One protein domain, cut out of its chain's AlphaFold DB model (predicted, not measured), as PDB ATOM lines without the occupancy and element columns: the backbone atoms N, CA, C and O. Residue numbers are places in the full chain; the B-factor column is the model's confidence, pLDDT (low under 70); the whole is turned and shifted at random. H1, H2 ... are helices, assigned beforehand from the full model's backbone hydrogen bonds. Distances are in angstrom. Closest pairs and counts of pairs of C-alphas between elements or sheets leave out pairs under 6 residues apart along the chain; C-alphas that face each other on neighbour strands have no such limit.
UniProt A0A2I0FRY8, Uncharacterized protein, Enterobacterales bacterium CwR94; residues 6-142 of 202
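Overview. This is residues 6 to 142 of the 202 residues of an uncharacterized protein of Enterobacterales bacterium CwR94 (UniProt A0A2I0FRY8). A bundle of four helices is built round the long H3, which runs through the middle; H2 folds back beside it, and the shorter H1 and H6 run the same way as H3. The short H4 packs on H2 and H3, H5 crosses the beginning of H3 and packs on H6 too, and H7 lies at the periphery, near H5 and H6. The printed part has 137 residues with seven named helices, H1 to H7 in chain order, and no named strand: the class is all helix. It is compact, with a radius of gyration of the C-alphas of 14.6 A, and spans 41 by 31 by 31 A.

Arrangement. H3, residues 51 to 74, is the hub, touching five helices. Its residues 51 to 62 touch H2, residues 26 to 46, at a shallow tilt of 22 degrees, opposite ways, a hairpin; the closest C-alphas, of Leu 44 and Arg 54, are 6.3 A apart. H6, residues 112 to 124, touches residues 53 to 64 of H3 at a shallow tilt of 16 degrees, the same way, with C-alphas of Val 64 and Leu 121 closest at 6.6 A. H1, residues 6 to 18, touches H3 with residues 14 to 18 alone, C-alphas of Val 17 and Cys 72 closest at 6.1 A. H1 and H2 form a hairpin at a shallow tilt of 34 degrees, only just short of steep; C-alphas of Val 6 and Phe 40 are closest at 5.7 A. H1 also touches H6, C-alphas of Cys 14 and Leu 124 closest at 6.7 A, while H2 and H6 are apart. H4, residues 85 to 90, forms a hairpin with H3, C-alphas of Cys 62 and Leu 85 closest at 5.5 A. H5, residues 100 to 107, touches H3 about perpendicular at 74 degrees, C-alphas of Ala 56 and His 102 closest at 5.3 A. H7, residues 132 to 140, is close to H6 but not clearly touching, C-alphas of Leu 119 and Arg 135 closest at 6.6 A. Every O i to N i+4 pair is within hydrogen-bond range in H1, H3, H4, H5 and H6; H2 has 16 of 17 and H7 4 of 5.

Along the chain. H3 measures 34.2 A from C-alpha 51 at (135.932, 169.551, 132.034) to C-alpha 74; H2 measures 30.2 A, H6 18.4 A and H1 18.3 A. H1 begins at C-alpha 6, (153.300, 168.944, 138.317), and H7 ends at C-alpha 140, (153.496, 191.170, 119.514).

Size, cuts and confidence. The C-alphas of Asp 77 and Lys 110 are farthest apart, 42.9 A. The printed part has no cut and no long link. Residues 135 to 142 have pLDDT under 70.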
ATOM      1  N   VAL A   6     153.381 170.022 139.319       95.19
ATOM      2  CA  VAL A   6     153.300 168.944 138.317       95.19
ATOM      3  C   VAL A   6     153.443 169.488 136.895       95.19
ATOM      4  O   VAL A   6     154.033 168.834 136.039       95.19
ATOM      5  N   PHE A   7     152.971 170.709 136.635       96.12
ATOM      6  CA  PHE A   7     153.236 171.381 135.365       96.12
ATOM      7  C   PHE A   7     154.723 171.730 135.214       96.12
ATOM      8  O   PHE A   7     155.291 171.513 134.147       96.12
ATOM      9  N   ASP A   8     155.380 172.180 136.286       95.44
ATOM     10  CA  ASP A   8     156.826 172.422 136.284       95.44
ATOM     11  C   ASP A   8     157.623 171.111 136.070       95.44
ATOM     12  O   ASP A   8     158.590 171.106 135.309       95.44
ATOM     13  N   GLU A   9     157.184 169.973 136.640       96.69
ATOM     14  CA  GLU A   9     157.725 168.636 136.317       96.69
ATOM     15  C   GLU A   9     157.579 168.291 134.824       96.69
ATOM     16  O   GLU A   9     158.509 167.750 134.221       96.69
ATOM     17  N   ILE A  10     156.421 168.573 134.216       97.31
ATOM     18  CA  ILE A  10     156.153 168.313 132.792       97.31
ATOM     19  C   ILE A  10     157.070 169.173 131.913       97.31
ATOM     20  O   ILE A  10     157.736 168.644 131.025       97.31
ATOM     21  N   VAL A  11     157.172 170.473 132.202       96.19
ATOM     22  CA  VAL A  11     158.059 171.419 131.501       96.19
ATOM     23  C   VAL A  11     159.521 170.981 131.598       96.19
ATOM     24  O   VAL A  11     160.218 170.938 130.583       96.19
ATOM     25  N   ALA A  12     159.978 170.602 132.796       95.62
ATOM     26  CA  ALA A  12     161.325 170.080 133.008       95.62
ATOM     27  C   ALA A  12     161.559 168.758 132.257       95.62
ATOM     28  O   ALA A  12     162.633 168.562 131.695       95.62
ATOM     29  N   THR A  13     160.552 167.879 132.188       95.81
ATOM     30  CA  THR A  13     160.636 166.625 131.426       95.81
ATOM     31  C   THR A  13     160.788 166.903 129.928       95.81
ATOM     32  O   THR A  13     161.735 166.408 129.322       95.81
ATOM     33  N   CYS A  14     159.945 167.764 129.341       94.81
ATOM     34  CA  CYS A  14     160.083 168.188 127.941       94.81
ATOM     35  C   CYS A  14     161.470 168.790 127.661       94.81
ATOM     36  O   CYS A  14     162.102 168.438 126.669       94.81
ATOM     37  N   ALA A  15     161.970 169.656 128.549       92.69
ATOM     38  CA  ALA A  15     163.284 170.274 128.396       92.69
ATOM     39  C   ALA A  15     164.434 169.250 128.452       92.69
ATOM     40  O   ALA A  15     165.339 169.308 127.624       92.69
ATOM     41  N   LEU A  16     164.402 168.291 129.386       94.00
ATOM     42  CA  LEU A  16     165.406 167.222 129.481       94.00
ATOM     43  C   LEU A  16     165.418 166.338 128.228       94.00
ATOM     44  O   LEU A  16     166.490 166.003 127.725       94.00
ATOM     45  N   VAL A  17     164.243 166.005 127.695       93.50
ATOM     46  CA  VAL A  17     164.087 165.210 126.470       93.50
ATOM     47  C   VAL A  17     164.595 165.980 125.246       93.50
ATOM     48  O   VAL A  17     165.403 165.448 124.490       93.50
ATOM     49  N   ALA A  18     164.231 167.258 125.098       89.00
ATOM     50  CA  ALA A  18     164.732 168.128 124.030       89.00
ATOM     51  C   ALA A  18     166.255 168.385 124.113       89.00
ATOM     52  O   ALA A  18     166.898 168.667 123.103       89.00
ATOM     53  N   MET A  19     166.857 168.249 125.301       90.19
ATOM     54  CA  MET A  19     168.312 168.262 125.515       90.19
ATOM     55  C   MET A  19     168.985 166.891 125.300       90.19
ATOM     56  O   MET A  19     170.152 166.735 125.659       90.19
ATOM     57  N   ARG A  20     168.290 165.911 124.698       86.94
ATOM     58  CA  ARG A  20     168.770 164.534 124.456       86.94
ATOM     59  C   ARG A  20     169.117 163.774 125.742       86.94
ATOM     60  O   ARG A  20     170.108 163.046 125.810       86.94
ATOM     61  N   GLY A  21     168.308 163.956 126.785       86.31
ATOM     62  CA  GLY A  21     168.402 163.171 128.011       86.31
ATOM     63  C   GLY A  21     168.205 161.677 127.742       86.31
ATOM     64  O   GLY A  21     167.271 161.279 127.047       86.31
ATOM     65  N   VAL A  22     169.078 160.842 128.312       87.75
ATOM     66  CA  VAL A  22     168.988 159.378 128.206       87.75
ATOM     67  C   VAL A  22     167.716 158.888 128.901       87.75
ATOM     68  O   VAL A  22     167.493 159.207 130.068       87.75
ATOM     69  N   ILE A  23     166.917 158.073 128.207       91.94
ATOM     70  CA  ILE A  23     165.716 157.416 128.745       91.94
ATOM     71  C   ILE A  23     166.066 155.939 129.020       91.94
ATOM     72  O   ILE A  23     166.136 155.160 128.071       91.94
ATOM     73  N   PRO A  24     166.305 155.511 130.280       88.31
ATOM     74  CA  PRO A  24     166.829 154.164 130.557       88.31
ATOM     75  C   PRO A  24     165.814 153.028 130.355       88.31
ATOM     76  O   PRO A  24     166.201 151.872 130.213       88.31
ATOM     77  N   SER A  25     164.515 153.341 130.392       94.69
ATOM     78  CA  SER A  25     163.413 152.382 130.272       94.69
ATOM     79  C   SER A  25     162.172 153.088 129.730       94.69
ATOM     80  O   SER A  25     161.630 153.971 130.395       94.69
ATOM     81  N   LEU A  26     161.708 152.699 128.537       95.81
ATOM     82  CA  LEU A  26     160.527 153.302 127.903       95.81
ATOM     83  C   LEU A  26     159.252 153.072 128.723       95.81
ATOM     84  O   LEU A  26     158.471 153.998 128.911       95.81
ATOM     85  N   LEU A  27     159.069 151.861 129.263       96.06
ATOM     86  CA  LEU A  27     157.894 151.489 130.056       96.06
ATOM     87  C   LEU A  27     157.831 152.242 131.392       96.06
ATOM     88  O   LEU A  27     156.766 152.710 131.799       96.06
ATOM     89  N   GLU A  28     158.968 152.387 132.077       97.12
ATOM     90  CA  GLU A  28     159.018 153.170 133.313       97.12
ATOM     91  C   GLU A  28     158.785 154.656 133.019       97.12
ATOM     92  O   GLU A  28     157.970 155.298 133.679       97.12
ATOM     93  N   TYR A  29     159.435 155.190 131.982       97.00
ATOM     94  CA  TYR A  29     159.274 156.576 131.562       97.00
ATOM     95  C   TYR A  29     157.821 156.890 131.158       97.00
ATOM     96  O   TYR A  29     157.252 157.853 131.670       97.00
ATOM     97  N   GLN A  30     157.169 156.029 130.367       97.62
ATOM     98  CA  GLN A  30     155.732 156.106 130.071       97.62
ATOM     99  C   GLN A  30     154.890 156.113 131.356       97.62
ATOM    100  O   GLN A  30     153.981 156.933 131.496       97.62
ATOM    101  N   THR A  31     155.204 155.242 132.318       97.44
ATOM    102  CA  THR A  31     154.489 155.171 133.602       97.44
ATOM    103  C   THR A  31     154.638 156.473 134.400       97.44
ATOM    104  O   THR A  31     153.652 156.986 134.935       97.44
ATOM    105  N   GLN A  32     155.837 157.066 134.432       97.44
ATOM    106  CA  GLN A  32     156.072 158.365 135.068       97.44
ATOM    107  C   GLN A  32     155.347 159.514 134.344       97.44
ATOM    108  O   GLN A  32     154.759 160.372 135.004       97.44
ATOM    109  N   LEU A  33     155.363 159.536 133.005       97.88
ATOM    110  CA  LEU A  33     154.637 160.528 132.206       97.88
ATOM    111  C   LEU A  33     153.130 160.450 132.455       97.88
ATOM    112  O   LEU A  33     152.502 161.467 132.750       97.88
ATOM    113  N   ARG A  34     152.560 159.242 132.414       97.81
ATOM    114  CA  ARG A  34     151.154 158.983 132.734       97.81
ATOM    115  C   ARG A  34     150.797 159.539 134.117       97.81
ATOM    116  O   ARG A  34     149.855 160.315 134.234       97.81
ATOM    117  N   ALA A  35     151.595 159.228 135.141       97.62
ATOM    118  CA  ALA A  35     151.383 159.720 136.504       97.62
ATOM    119  C   ALA A  35     151.583 161.246 136.664       97.62
ATOM    120  O   ALA A  35     151.089 161.833 137.629       97.62
ATOM    121  N   ARG A  36     152.297 161.919 135.749       97.62
ATOM    122  CA  ARG A  36     152.350 163.393 135.672       97.62
ATOM    123  C   ARG A  36     151.087 163.963 135.027       97.62
ATOM    124  O   ARG A  36     150.491 164.866 135.603       97.62
ATOM    125  N   VAL A  37     150.626 163.407 133.905       97.88
ATOM    126  CA  VAL A  37     149.386 163.852 133.237       97.88
ATOM    127  C   VAL A  37     148.154 163.624 134.122       97.88
ATOM    128  O   VAL A  37     147.332 164.527 134.260       97.88
ATOM    129  N   GLU A  38     148.048 162.474 134.797       97.62
ATOM    130  CA  GLU A  38     146.948 162.184 135.733       97.62
ATOM    131  C   GLU A  38     146.922 163.171 136.913       97.62
ATOM    132  O   GLU A  38     145.860 163.706 137.234       97.62
ATOM    133  N   ARG A  39     148.081 163.482 137.517       97.69
ATOM    134  CA  ARG A  39     148.185 164.494 138.586       97.69
ATOM    135  C   ARG A  39     147.896 165.914 138.087       97.69
ATOM    136  O   ARG A  39     147.180 166.648 138.756       97.69
ATOM    137  N   PHE A  40     148.385 166.302 136.907       97.25
ATOM    138  CA  PHE A  40     148.090 167.616 136.322       97.25
ATOM    139  C   PHE A  40     146.583 167.768 136.051       97.25
ATOM    140  O   PHE A  40     145.975 168.768 136.427       97.25
ATOM    141  N   GLY A  41     145.936 166.725 135.522       96.12
ATOM    142  CA  GLY A  41     144.483 166.662 135.361       96.12
ATOM    143  C   GLY A  41     143.684 166.704 136.675       96.12
ATOM    144  O   GLY A  41     142.496 167.036 136.636       96.12
ATOM    145  N   GLN A  42     144.300 166.403 137.823       96.06
ATOM    146  CA  GLN A  42     143.716 166.602 139.158       96.06
ATOM    147  C   GLN A  42     143.900 168.057 139.623       96.06
ATOM    148  O   GLN A  42     142.910 168.710 139.940       96.06
ATOM    149  N   GLU A  43     145.111 168.621 139.538       95.12
ATOM    150  CA  GLU A  43     145.376 170.030 139.895       95.12
ATOM    151  C   GLU A  43     144.506 171.024 139.098       95.12
ATOM    152  O   GLU A  43     144.023 172.022 139.639       95.12
ATOM    153  N   LEU A  44     144.265 170.752 137.810       94.38
ATOM    154  CA  LEU A  44     143.369 171.553 136.969       94.38
ATOM    155  C   LEU A  44     141.890 171.432 137.392       94.38
ATOM    156  O   LEU A  44     141.129 172.390 137.240       94.38
ATOM    157  N   ALA A  45     141.475 170.284 137.939       93.62
ATOM    158  CA  ALA A  45     140.134 170.102 138.495       93.62
ATOM    159  C   ALA A  45     139.980 170.821 139.849       93.62
ATOM    160  O   ALA A  45     138.968 171.486 140.069       93.62
ATOM    161  N   ASP A  46     141.007 170.793 140.705       93.56
ATOM    162  CA  ASP A  46     141.046 171.546 141.969       93.56
ATOM    163  C   ASP A  46     141.030 173.068 141.736       93.56
ATOM    164  O   ASP A  46     140.363 173.813 142.462       93.56
ATOM    165  N   LYS A  47     141.682 173.540 140.660       90.25
ATOM    166  CA  LYS A  47     141.564 174.919 140.144       90.25
ATOM    167  C   LYS A  47     140.178 175.257 139.557       90.25
ATOM    168  O   LYS A  47     139.952 176.411 139.196       90.25
ATOM    169  N   LYS A  48     139.237 174.304 139.498       91.75
ATOM    170  CA  LYS A  48     137.851 174.454 139.000       91.75
ATOM    171  C   LYS A  48     137.738 174.881 137.530       91.75
ATOM    172  O   LYS A  48     136.802 175.593 137.166       91.75
ATOM    173  N   LEU A  49     138.667 174.441 136.678       91.75
ATOM    174  CA  LEU A  49     138.521 174.590 135.226       91.75
ATOM    175  C   LEU A  49     137.337 173.749 134.715       91.75
ATOM    176  O   LEU A  49     136.933 172.768 135.343       91.75
ATOM    177  N   SER A  50     136.797 174.110 133.547       94.00
ATOM    178  CA  SER A  50     135.789 173.284 132.877       94.00
ATOM    179  C   SER A  50     136.370 171.914 132.501       94.00
ATOM    180  O   SER A  50     137.574 171.767 132.263       94.00
ATOM    181  N   ALA A  51     135.510 170.895 132.429       95.06
ATOM    182  CA  ALA A  51     135.932 169.551 132.034       95.06
ATOM    183  C   ALA A  51     136.570 169.537 130.631       95.06
ATOM    184  O   ALA A  51     137.551 168.829 130.426       95.06
ATOM    185  N   GLU A  52     136.047 170.362 129.723       95.56
ATOM    186  CA  GLU A  52     136.491 170.520 128.336       95.56
ATOM    187  C   GLU A  52     137.859 171.219 128.243       95.56
ATOM    188  O   GLU A  52     138.772 170.683 127.626       95.56
ATOM    189  N   THR A  53     138.051 172.366 128.916       96.00
ATOM    190  CA  THR A  53     139.334 173.098 128.896       96.00
ATOM    191  C   THR A  53     140.441 172.248 129.527       96.00
ATOM    192  O   THR A  53     141.580 172.235 129.059       96.00
ATOM    193  N   ARG A  54     140.103 171.486 130.571       95.94
ATOM    194  CA  ARG A  54     141.002 170.517 131.200       95.94
ATOM    195  C   ARG A  54     141.362 169.360 130.261       95.94
ATOM    196  O   ARG A  54     142.534 169.008 130.196       95.94
ATOM    197  N   ASP A  55     140.402 168.797 129.523       96.94
ATOM    198  CA  ASP A  55     140.690 167.748 128.534       96.94
ATOM    199  C   ASP A  55     141.554 168.285 127.382       96.94
ATOM    200  O   ASP A  55     142.548 167.665 127.022       96.94
ATOM    201  N   ALA A  56     141.267 169.487 126.873       97.19
ATOM    202  CA  ALA A  56     142.089 170.149 125.862       97.19
ATOM    203  C   ALA A  56     143.541 170.385 126.337       97.19
ATOM    204  O   ALA A  56     144.477 170.130 125.573       97.19
ATOM    205  N   LEU A  57     143.754 170.792 127.599       97.19
ATOM    206  CA  LEU A  57     145.096 170.886 128.198       97.19
ATOM    207  C   LEU A  57     145.778 169.515 128.318       97.19
ATOM    208  O   LEU A  57     146.965 169.408 128.005       97.19
ATOM    209  N   CYS A  58     145.063 168.463 128.726       97.56
ATOM    210  CA  CYS A  58     145.611 167.104 128.790       97.56
ATOM    211  C   CYS A  58     145.996 166.571 127.399       97.56
ATOM    212  O   CYS A  58     147.107 166.073 127.231       97.56
ATOM    213  N   ARG A  59     145.146 166.760 126.381       97.75
ATOM    214  CA  ARG A  59     145.424 166.417 124.972       97.75
ATOM    215  C   ARG A  59     146.678 167.109 124.451       97.75
ATOM    216  O   ARG A  59     147.549 166.448 123.890       97.75
ATOM    217  N   LEU A  60     146.791 168.422 124.673       97.50
ATOM    218  CA  LEU A  60     147.977 169.197 124.306       97.50
ATOM    219  C   LEU A  60     149.226 168.686 125.037       97.50
ATOM    220  O   LEU A  60     150.270 168.506 124.417       97.50
ATOM    221  N   THR A  61     149.108 168.399 126.336       97.88
ATOM    222  CA  THR A  61     150.205 167.875 127.164       97.88
ATOM    223  C   THR A  61     150.708 166.531 126.641       97.88
ATOM    224  O   THR A  61     151.906 166.385 126.403       97.88
ATOM    225  N   CYS A  62     149.806 165.574 126.397       97.88
ATOM    226  CA  CYS A  62     150.146 164.284 125.802       97.88
ATOM    227  C   CYS A  62     150.814 164.464 124.434       97.88
ATOM    228  O   CYS A  62     151.894 163.923 124.220       97.88
ATOM    229  N   LYS A  63     150.249 165.297 123.545       96.81
ATOM    230  CA  LYS A  63     150.804 165.485 122.197       96.81
ATOM    231  C   LYS A  63     152.204 166.107 122.209       96.81
ATOM    232  O   LYS A  63     153.060 165.678 121.441       96.81
ATOM    233  N   VAL A  64     152.461 167.078 123.088       96.88
ATOM    234  CA  VAL A  64     153.788 167.699 123.251       96.88
ATOM    235  C   VAL A  64     154.802 166.708 123.830       96.88
ATOM    236  O   VAL A  64     155.938 166.669 123.355       96.88
ATOM    237  N   LEU A  65     154.406 165.894 124.813       97.38
ATOM    238  CA  LEU A  65     155.260 164.859 125.404       97.38
ATOM    239  C   LEU A  65     155.600 163.746 124.404       97.38
ATOM    240  O   LEU A  65     156.768 163.373 124.299       97.38
ATOM    241  N   ASP A  66     154.614 163.259 123.647       96.94
ATOM    242  CA  ASP A  66     154.805 162.223 122.627       96.94
ATOM    243  C   ASP A  66     155.718 162.717 121.494       96.94
ATOM    244  O   ASP A  66     156.675 162.030 121.146       96.94
ATOM    245  N   ILE A  67     155.509 163.938 120.978       95.62
ATOM    246  CA  ILE A  67     156.355 164.523 119.919       95.62
ATOM    247  C   ILE A  67     157.807 164.709 120.388       95.62
ATOM    248  O   ILE A  67     158.732 164.334 119.668       95.62
ATOM    249  N   ASN A  68     158.028 165.271 121.585       95.19
ATOM    250  CA  ASN A  68     159.385 165.453 122.116       95.19
ATOM    251  C   ASN A  68     160.079 164.105 122.349       95.19
ATOM    252  O   ASN A  68     161.241 163.932 121.981       95.19
ATOM    253  N   THR A  69     159.363 163.141 122.937       96.31
ATOM    254  CA  THR A  69     159.904 161.805 123.219       96.31
ATOM    255  C   THR A  69     160.249 161.069 121.927       96.31
ATOM    256  O   THR A  69     161.344 160.525 121.819       96.31
ATOM    257  N   GLN A  70     159.366 161.108 120.922       95.56
ATOM    258  CA  GLN A  70     159.617 160.499 119.619       95.56
ATOM    259  C   GLN A  70     160.885 161.069 118.968       95.56
ATOM    260  O   GLN A  70     161.761 160.289 118.612       95.56
ATOM    261  N   GLN A  71     161.042 162.396 118.879       93.12
ATOM    262  CA  GLN A  71     162.234 162.992 118.255       93.12
ATOM    263  C   GLN A  71     163.536 162.661 119.004       93.12
ATOM    264  O   GLN A  71     164.552 162.380 118.375       93.12
ATOM    265  N   CYS A  72     163.512 162.646 120.342       93.38
ATOM    266  CA  CYS A  72     164.679 162.271 121.145       93.38
ATOM    267  C   CYS A  72     165.097 160.804 120.926       93.38
ATOM    268  O   CYS A  72     166.289 160.495 120.931       93.38
ATOM    269  N   LEU A  73     164.133 159.902 120.720       94.06
ATOM    270  CA  LEU A  73     164.382 158.473 120.505       94.06
ATOM    271  C   LEU A  73     164.720 158.129 119.043       94.06
ATOM    272  O   LEU A  73     165.541 157.243 118.813       94.06
ATOM    273  N   GLU A  74     164.178 158.861 118.062       90.62
ATOM    274  CA  GLU A  74     164.518 158.705 116.638       90.62
ATOM    275  C   GLU A  74     166.012 158.962 116.370       90.62
ATOM    276  O   GLU A  74     166.634 158.232 115.601       90.62
ATOM    277  N   GLU A  75     166.633 159.920 117.068       84.69
ATOM    278  CA  GLU A  75     168.088 160.151 117.012       84.69
ATOM    279  C   GLU A  75     168.930 159.038 117.678       84.69
ATOM    280  O   GLU A  75     170.157 159.043 117.563       84.69
ATOM    281  N   GLN A  76     168.288 158.090 118.370       86.81
ATOM    282  CA  GLN A  76     168.908 156.960 119.076       86.81
ATOM    283  C   GLN A  76     168.575 155.593 118.436       86.81
ATOM    284  O   GLN A  76     168.940 154.565 119.000       86.81
ATOM    285  N   ASP A  77     167.896 155.573 117.278       90.44
ATOM    286  CA  ASP A  77     167.341 154.369 116.619       90.44
ATOM    287  C   ASP A  77     166.363 153.569 117.516       90.44
ATOM    288  O   ASP A  77     166.233 152.347 117.436       90.44
ATOM    289  N   VAL A  78     165.653 154.277 118.403       93.06
ATOM    290  CA  VAL A  78     164.641 153.723 119.310       93.06
ATOM    291  C   VAL A  78     163.259 154.241 118.909       93.06
ATOM    292  O   VAL A  78     163.084 155.410 118.577       93.06
ATOM    293  N   SER A  79     162.238 153.383 118.956       93.31
ATOM    294  CA  SER A  79     160.864 153.781 118.631       93.31
ATOM    295  C   SER A  79     160.031 154.040 119.883       93.31
ATOM    296  O   SER A  79     160.010 153.221 120.799       93.31
ATOM    297  N   TRP A  80     159.272 155.141 119.884       96.25
ATOM    298  CA  TRP A  80     158.238 155.420 120.891       96.25
ATOM    299  C   TRP A  80     156.933 154.627 120.657       96.25
ATOM    300  O   TRP A  80     156.014 154.684 121.471       96.25
ATOM    301  N   ARG A  81     156.841 153.856 119.562       93.75
ATOM    302  CA  ARG A  81     155.611 153.154 119.167       93.75
ATOM    303  C   ARG A  81     155.174 152.088 120.165       93.75
ATOM    304  O   ARG A  81     155.956 151.221 120.550       93.75
ATOM    305  N   GLY A  82     153.893 152.128 120.519       92.00
ATOM    306  CA  GLY A  82     153.286 151.327 121.578       92.00
ATOM    307  C   GLY A  82     153.386 151.968 122.967       92.00
ATOM    308  O   GLY A  82     152.801 151.430 123.908       92.00
ATOM    309  N   TYR A  83     154.085 153.101 123.102       95.94
ATOM    310  CA  TYR A  83     154.224 153.836 124.360       95.94
ATOM    311  C   TYR A  83     153.488 155.188 124.371       95.94
ATOM    312  O   TYR A  83     153.414 155.818 125.429       95.94
ATOM    313  N   GLU A  84     152.888 155.611 123.254       95.81
ATOM    314  CA  GLU A  84     152.260 156.925 123.093       95.81
ATOM    315  C   GLU A  84     151.173 157.209 124.145       95.81
ATOM    316  O   GLU A  84     150.224 156.435 124.326       95.81
ATOM    317  N   LEU A  85     151.264 158.365 124.806       96.94
ATOM    318  CA  LEU A  85     150.266 158.832 125.770       96.94
ATOM    319  C   LEU A  85     148.904 159.065 125.108       96.94
ATOM    320  O   LEU A  85     147.869 158.835 125.736       96.94
ATOM    321  N   GLU A  86     148.906 159.462 123.832       94.62
ATOM    322  CA  GLU A  86     147.735 159.463 122.951       94.62
ATOM    323  C   GLU A  86     146.924 158.163 123.081       94.62
ATOM    324  O   GLU A  86     145.731 158.201 123.389       94.62
ATOM    325  N   HIS A  87     147.581 157.006 122.969       93.88
ATOM    326  CA  HIS A  87     146.924 155.701 123.038       93.88
ATOM    327  C   HIS A  87     146.629 155.239 124.471       93.88
ATOM    328  O   HIS A  87     145.617 154.574 124.693       93.88
ATOM    329  N   VAL A  88     147.446 155.631 125.457       93.81
ATOM    330  CA  VAL A  88     147.209 155.321 126.884       93.81
ATOM    331  C   VAL A  88     145.945 155.994 127.425       93.81
ATOM    332  O   VAL A  88     145.218 155.377 128.204       93.81
ATOM    333  N   PHE A  89     145.689 157.248 127.041       95.25
ATOM    334  CA  PHE A  89     144.578 158.042 127.577       95.25
ATOM    335  C   PHE A  89     143.339 158.069 126.676       95.25
ATOM    336  O   PHE A  89     142.223 158.086 127.192       95.25
ATOM    337  N   TYR A  90     143.522 158.067 125.352       94.25
ATOM    338  CA  TYR A  90     142.441 158.278 124.379       94.25
ATOM    339  C   TYR A  90     142.241 157.093 123.419       94.25
ATOM    340  O   TYR A  90     141.290 157.085 122.639       94.25
ATOM    341  N   GLY A  91     143.082 156.058 123.516       91.56
ATOM    342  CA  GLY A  91     142.985 154.838 122.717       91.56
ATOM    343  C   GLY A  91     143.436 155.008 121.263       91.56
ATOM    344  O   GLY A  91     144.174 155.928 120.904       91.56
ATOM    345  N   TYR A  92     143.002 154.082 120.410       89.31
ATOM    346  CA  TYR A  92     143.288 154.109 118.976       89.31
ATOM    347  C   TYR A  92     142.117 154.748 118.224       89.31
ATOM    348  O   TYR A  92     141.085 154.109 118.017       89.31
ATOM    349  N   SER A  93     142.291 156.004 117.809       86.25
ATOM    350  CA  SER A  93     141.360 156.732 116.939       86.25
ATOM    351  C   SER A  93     142.011 157.059 115.591       86.25
ATOM    352  O   SER A  93     143.232 157.044 115.458       86.25
ATOM    353  N   GLN A  94     141.183 157.356 114.588       82.50
ATOM    354  CA  GLN A  94     141.608 158.003 113.337       82.50
ATOM    355  C   GLN A  94     141.518 159.539 113.435       82.50
ATOM    356  O   GLN A  94     142.009 160.251 112.561       82.50
ATOM    357  N   GLU A  95     140.877 160.059 114.485       88.19
ATOM    358  CA  GLU A  95     140.803 161.491 114.770       88.19
ATOM    359  C   GLU A  95     142.087 161.957 115.479       88.19
ATOM    360  O   GLU A  95     142.532 161.291 116.418       88.19
ATOM    361  N   PRO A  96     142.681 163.098 115.088       90.75
ATOM    362  CA  PRO A  96     143.878 163.615 115.741       90.75
ATOM    363  C   PRO A  96     143.580 164.052 117.181       90.75
ATOM    364  O   PRO A  96     142.652 164.825 117.426       90.75
ATOM    365  N   LEU A  97     144.421 163.616 118.127       94.44
ATOM    366  CA  LEU A  97     144.294 163.891 119.567       94.44
ATOM    367  C   LEU A  97     143.982 165.355 119.921       94.44
ATOM    368  O   LEU A  97     143.206 165.615 120.843       94.44
ATOM    369  N   TYR A  98     144.599 166.293 119.203       95.25
ATOM    370  CA  TYR A  98     144.516 167.734 119.418       95.25
ATOM    371  C   TYR A  98     144.202 168.447 118.090       95.25
ATOM    372  O   TYR A  98     144.672 168.028 117.033       95.25
ATOM    373  N   THR A  99     143.375 169.495 118.137       94.62
ATOM    374  CA  THR A  99     142.697 170.087 116.964       94.62
ATOM    375  C   THR A  99     142.598 171.606 117.086       94.62
ATOM    376  O   THR A  99     142.754 172.148 118.181       94.62
ATOM    377  N   GLU A 100     142.253 172.300 115.996       93.12
ATOM    378  CA  GLU A 100     142.004 173.754 116.027       93.12
ATOM    379  C   GLU A 100     140.843 174.147 116.955       93.12
ATOM    380  O   GLU A 100     140.837 175.249 117.499       93.12
ATOM    381  N   ALA A 101     139.877 173.249 117.190       93.44
ATOM    382  CA  ALA A 101     138.803 173.477 118.158       93.44
ATOM    383  C   ALA A 101     139.348 173.490 119.597       93.44
ATOM    384  O   ALA A 101     139.104 174.445 120.335       93.44
ATOM    385  N   HIS A 102     140.160 172.487 119.960       95.69
ATOM    386  CA  HIS A 102     140.857 172.454 121.249       95.69
ATOM    387  C   HIS A 102     141.790 173.668 121.409       95.69
ATOM    388  O   HIS A 102     141.803 174.303 122.459       95.69
ATOM    389  N   ALA A 103     142.526 174.043 120.359       94.06
ATOM    390  CA  ALA A 103     143.441 175.177 120.401       94.06
ATOM    391  C   ALA A 103     142.720 176.524 120.550       94.06
ATOM    392  O   ALA A 103     143.075 177.318 121.420       94.06
ATOM    393  N   THR A 104     141.664 176.756 119.764       92.56
ATOM    394  CA  THR A 104     140.816 177.952 119.881       92.56
ATOM    395  C   THR A 104     140.244 178.065 121.290       92.56
ATOM    396  O   THR A 104     140.302 179.140 121.883       92.56
ATOM    397  N   GLN A 105     139.758 176.961 121.867       93.94
ATOM    398  CA  GLN A 105     139.267 176.935 123.244       93.94
ATOM    399  C   GLN A 105     140.343 177.354 124.257       93.94
ATOM    400  O   GLN A 105     140.072 178.195 125.108       93.94
ATOM    401  N   LEU A 106     141.563 176.814 124.159       94.88
ATOM    402  CA  LEU A 106     142.644 177.125 125.101       94.88
ATOM    403  C   LEU A 106     143.172 178.561 124.978       94.88
ATOM    404  O   LEU A 106     143.445 179.198 125.993       94.88
ATOM    405  N   PHE A 107     143.323 179.078 123.756       92.69
ATOM    406  CA  PHE A 107     143.880 180.414 123.517       92.69
ATOM    407  C   PHE A 107     142.848 181.551 123.599       92.69
ATOM    408  O   PHE A 107     143.245 182.715 123.662       92.69
ATOM    409  N   THR A 108     141.547 181.238 123.647       90.75
ATOM    410  CA  THR A 108     140.467 182.215 123.904       90.75
ATOM    411  C   THR A 108     139.821 182.080 125.291       90.75
ATOM    412  O   THR A 108     138.871 182.806 125.599       90.75
ATOM    413  N   ASP A 109     140.338 181.195 126.154       92.19
ATOM    414  CA  ASP A 109     139.875 181.060 127.538       92.19
ATOM    415  C   ASP A 109     140.096 182.368 128.330       92.19
ATOM    416  O   ASP A 109     141.049 183.120 128.117       92.19
ATOM    417  N   LYS A 110     139.190 182.651 129.269       90.06
ATOM    418  CA  LYS A 110     139.232 183.845 130.131       90.06
ATOM    419  C   LYS A 110     140.235 183.705 131.276       90.06
ATOM    420  O   LYS A 110     140.578 184.697 131.914       90.06
ATOM    421  N   SER A 111     140.658 182.481 131.579       90.69
ATOM    422  CA  SER A 111     141.672 182.188 132.581       90.69
ATOM    423  C   SER A 111     143.064 182.405 131.994       90.69
ATOM    424  O   SER A 111     143.529 181.611 131.175       90.69
ATOM    425  N   GLU A 112     143.768 183.450 132.442       90.06
ATOM    426  CA  GLU A 112     145.142 183.703 131.985       90.06
ATOM    427  C   GLU A 112     146.061 182.488 132.229       90.06
ATOM    428  O   GLU A 112     146.926 182.195 131.406       90.06
ATOM    429  N   ASP A 113     145.847 181.747 133.325       91.19
ATOM    430  CA  ASP A 113     146.572 180.507 133.639       91.19
ATOM    431  C   ASP A 113     146.417 179.453 132.524       91.19
ATOM    432  O   ASP A 113     147.403 178.820 132.156       91.19
ATOM    433  N   VAL A 114     145.218 179.290 131.944       93.31
ATOM    434  CA  VAL A 114     144.960 178.342 130.838       93.31
ATOM    435  C   VAL A 114     145.740 178.747 129.593       93.31
ATOM    436  O   VAL A 114     146.482 177.933 129.040       93.31
ATOM    437  N   VAL A 115     145.631 180.019 129.198       92.94
ATOM    438  CA  VAL A 115     146.355 180.577 128.048       92.94
ATOM    439  C   VAL A 115     147.869 180.445 128.257       92.94
ATOM    440  O   VAL A 115     148.601 180.111 127.328       92.94
ATOM    441  N   HIS A 116     148.360 180.640 129.484       92.06
ATOM    442  CA  HIS A 116     149.773 180.492 129.831       92.06
ATOM    443  C   HIS A 116     150.265 179.040 129.767       92.06
ATOM    444  O   HIS A 116     151.331 178.802 129.193       92.06
ATOM    445  N   TYR A 117     149.496 178.080 130.293       94.31
ATOM    446  CA  TYR A 117     149.803 176.653 130.168       94.31
ATOM    447  C   TYR A 117     149.862 176.230 128.693       94.31
ATOM    448  O   TYR A 117     150.844 175.618 128.268       94.31
ATOM    449  N   ALA A 118     148.861 176.618 127.897       94.75
ATOM    450  CA  ALA A 118     148.796 176.307 126.471       94.75
ATOM    451  C   ALA A 118     149.948 176.947 125.676       94.75
ATOM    452  O   ALA A 118     150.594 176.273 124.873       94.75
ATOM    453  N   LEU A 119     150.268 178.220 125.943       92.38
ATOM    454  CA  LEU A 119     151.411 178.906 125.334       92.38
ATOM    455  C   LEU A 119     152.732 178.200 125.642       92.38
ATOM    456  O   LEU A 119     153.549 178.046 124.736       92.38
ATOM    457  N   LEU A 120     152.965 177.792 126.896       93.00
ATOM    458  CA  LEU A 120     154.238 177.180 127.265       93.00
ATOM    459  C   LEU A 120     154.365 175.764 126.690       93.00
ATOM    460  O   LEU A 120     155.403 175.458 126.107       93.00
ATOM    461  N   LEU A 121     153.307 174.945 126.736       94.19
ATOM    462  CA  LEU A 121     153.274 173.629 126.083       94.19
ATOM    463  C   LEU A 121     153.536 173.743 124.572       94.19
ATOM    464  O   LEU A 121     154.465 173.121 124.061       94.19
ATOM    465  N   SER A 122     152.812 174.616 123.866       92.44
ATOM    466  CA  SER A 122     153.046 174.868 122.435       92.44
ATOM    467  C   SER A 122     154.387 175.557 122.141       92.44
ATOM    468  O   SER A 122     154.835 175.560 120.993       92.44
ATOM    469  N   SER A 123     155.064 176.127 123.147       90.56
ATOM    470  CA  SER A 123     156.438 176.631 123.012       90.56
ATOM    471  C   SER A 123     157.510 175.548 123.126       90.56
ATOM    472  O   SER A 123     158.575 175.712 122.534       90.56
ATOM    473  N   LEU A 124     157.196 174.453 123.828       91.50
ATOM    474  CA  LEU A 124     158.027 173.257 124.000       91.50
ATOM    475  C   LEU A 124     157.831 172.232 122.872       91.50
ATOM    476  O   LEU A 124     158.545 171.236 122.827       91.50
ATOM    477  N   SER A 125     156.874 172.441 121.964       91.38
ATOM    478  CA  SER A 125     156.729 171.602 120.772       91.38
ATOM    479  C   SER A 125     157.777 171.971 119.710       91.38
ATOM    480  O   SER A 125     157.819 173.133 119.291       91.38
ATOM    481  N   PRO A 126     158.574 171.010 119.204       87.25
ATOM    482  CA  PRO A 126     159.448 171.215 118.045       87.25
ATOM    483  C   PRO A 126     158.679 171.233 116.708       87.25
ATOM    484  O   PRO A 126     159.250 171.563 115.671       87.25
ATOM    485  N   VAL A 127     157.384 170.895 116.719       89.00
ATOM    486  CA  VAL A 127     156.484 170.898 115.553       89.00
ATOM    487  C   VAL A 127     155.400 171.965 115.742       89.00
ATOM    488  O   VAL A 127     154.918 172.173 116.857       89.00
ATOM    489  N   LEU A 128     154.987 172.635 114.659       87.88
ATOM    490  CA  LEU A 128     153.845 173.552 114.690       87.88
ATOM    491  C   LEU A 128     152.556 172.779 115.012       87.88
ATOM    492  O   LEU A 128     152.178 171.860 114.287       87.88
ATOM    493  N   LEU A 129     151.899 173.159 116.105       89.38
ATOM    494  CA  LEU A 129     150.620 172.602 116.545       89.38
ATOM    495  C   LEU A 129     149.457 173.540 116.181       89.38
ATOM    496  O   LEU A 129     149.687 174.744 116.034       89.38
ATOM    497  N   PRO A 130     148.217 173.016 116.111       87.19
ATOM    498  CA  PRO A 130     146.990 173.808 116.077       87.19
ATOM    499  C   PRO A 130     147.008 175.002 117.044       87.19
ATOM    500  O   PRO A 130     147.449 174.880 118.195       87.19
ATOM    501  N   GLY A 131     146.551 176.161 116.574       79.94
ATOM    502  CA  GLY A 131     146.645 177.438 117.288       79.94
ATOM    503  C   GLY A 131     148.028 178.112 117.308       79.94
ATOM    504  O   GLY A 131     148.283 178.969 118.159       79.94
ATOM    505  N   SER A 132     148.957 177.748 116.417       75.88
ATOM    506  CA  SER A 132     150.300 178.361 116.362       75.88
ATOM    507  C   SER A 132     150.290 179.883 116.121       75.88
ATOM    508  O   SER A 132     151.196 180.595 116.554       75.88
ATOM    509  N   GLU A 133     149.248 180.400 115.478       78.50
ATOM    510  CA  GLU A 133     149.017 181.809 115.170       78.50
ATOM    511  C   GLU A 133     148.738 182.661 116.421       78.50
ATOM    512  O   GLU A 133     149.206 183.801 116.501       78.50
ATOM    513  N   TYR A 134     148.098 182.097 117.455       70.69
ATOM    514  CA  TYR A 134     147.901 182.782 118.740       70.69
ATOM    515  C   TYR A 134     149.241 183.069 119.440       70.69
ATOM    516  O   TYR A 134     149.391 184.098 120.099       70.69
ATOM    517  N   ARG A 135     150.262 182.218 119.246       65.69
ATOM    518  CA  ARG A 135     151.622 182.465 119.762       65.69
ATOM    519  C   ARG A 135     152.209 183.754 119.181       65.69
ATOM    520  O   ARG A 135     152.829 184.515 119.918       65.69
ATOM    521  N   GLN A 136     151.991 184.010 117.887       62.22
ATOM    522  CA  GLN A 136     152.551 185.169 117.181       62.22
ATOM    523  C   GLN A 136     151.916 186.485 117.656       62.22
ATOM    524  O   GLN A 136     152.634 187.431 117.993       62.22
ATOM    525  N   SER A 137     150.584 186.536 117.765       58.41
ATOM    526  CA  SER A 137     149.871 187.726 118.252       58.41
ATOM    527  C   SER A 137     150.198 188.048 119.716       58.41
ATOM    528  O   SER A 137     150.429 189.211 120.052       58.41
ATOM    529  N   LEU A 138     150.328 187.031 120.575       56.31
ATOM    530  CA  LEU A 138     150.728 187.206 121.976       56.31
ATOM    531  C   LEU A 138     152.198 187.639 122.135       56.31
ATOM    532  O   LEU A 138     152.493 188.403 123.057       56.31
ATOM    533  N   THR A 139     153.108 187.258 121.226       53.19
ATOM    534  CA  THR A 139     154.471 187.833 121.195       53.19
ATOM    535  C   THR A 139     154.526 189.289 120.727       53.19
ATOM    536  O   THR A 139     155.438 190.003 121.129       53.19
ATOM    537  N   LEU A 140     153.557 189.765 119.937       51.59
ATOM    538  CA  LEU A 140     153.496 191.170 119.514       51.59
ATOM    539  C   LEU A 140     152.989 192.106 120.634       51.59
ATOM    540  O   LEU A 140     153.262 193.304 120.617       51.59
ATOM    541  N   ALA A 141     152.263 191.559 121.615       50.72
ATOM    542  CA  ALA A 141     151.604 192.305 122.692       50.72
ATOM    543  C   ALA A 141     152.448 192.490 123.973       50.72
ATOM    544  O   ALA A 141     151.999 193.154 124.910       50.72
ATOM    545  N   LYS A 142     153.658 191.914 124.052       42.06
ATOM    546  CA  LYS A 142     154.587 192.080 125.186       42.06
ATOM    547  C   LYS A 142     155.995 192.413 124.675       42.06
ATOM    548  O   LYS A 142     156.481 191.705 123.798       42.06
TER     549      LYS A 142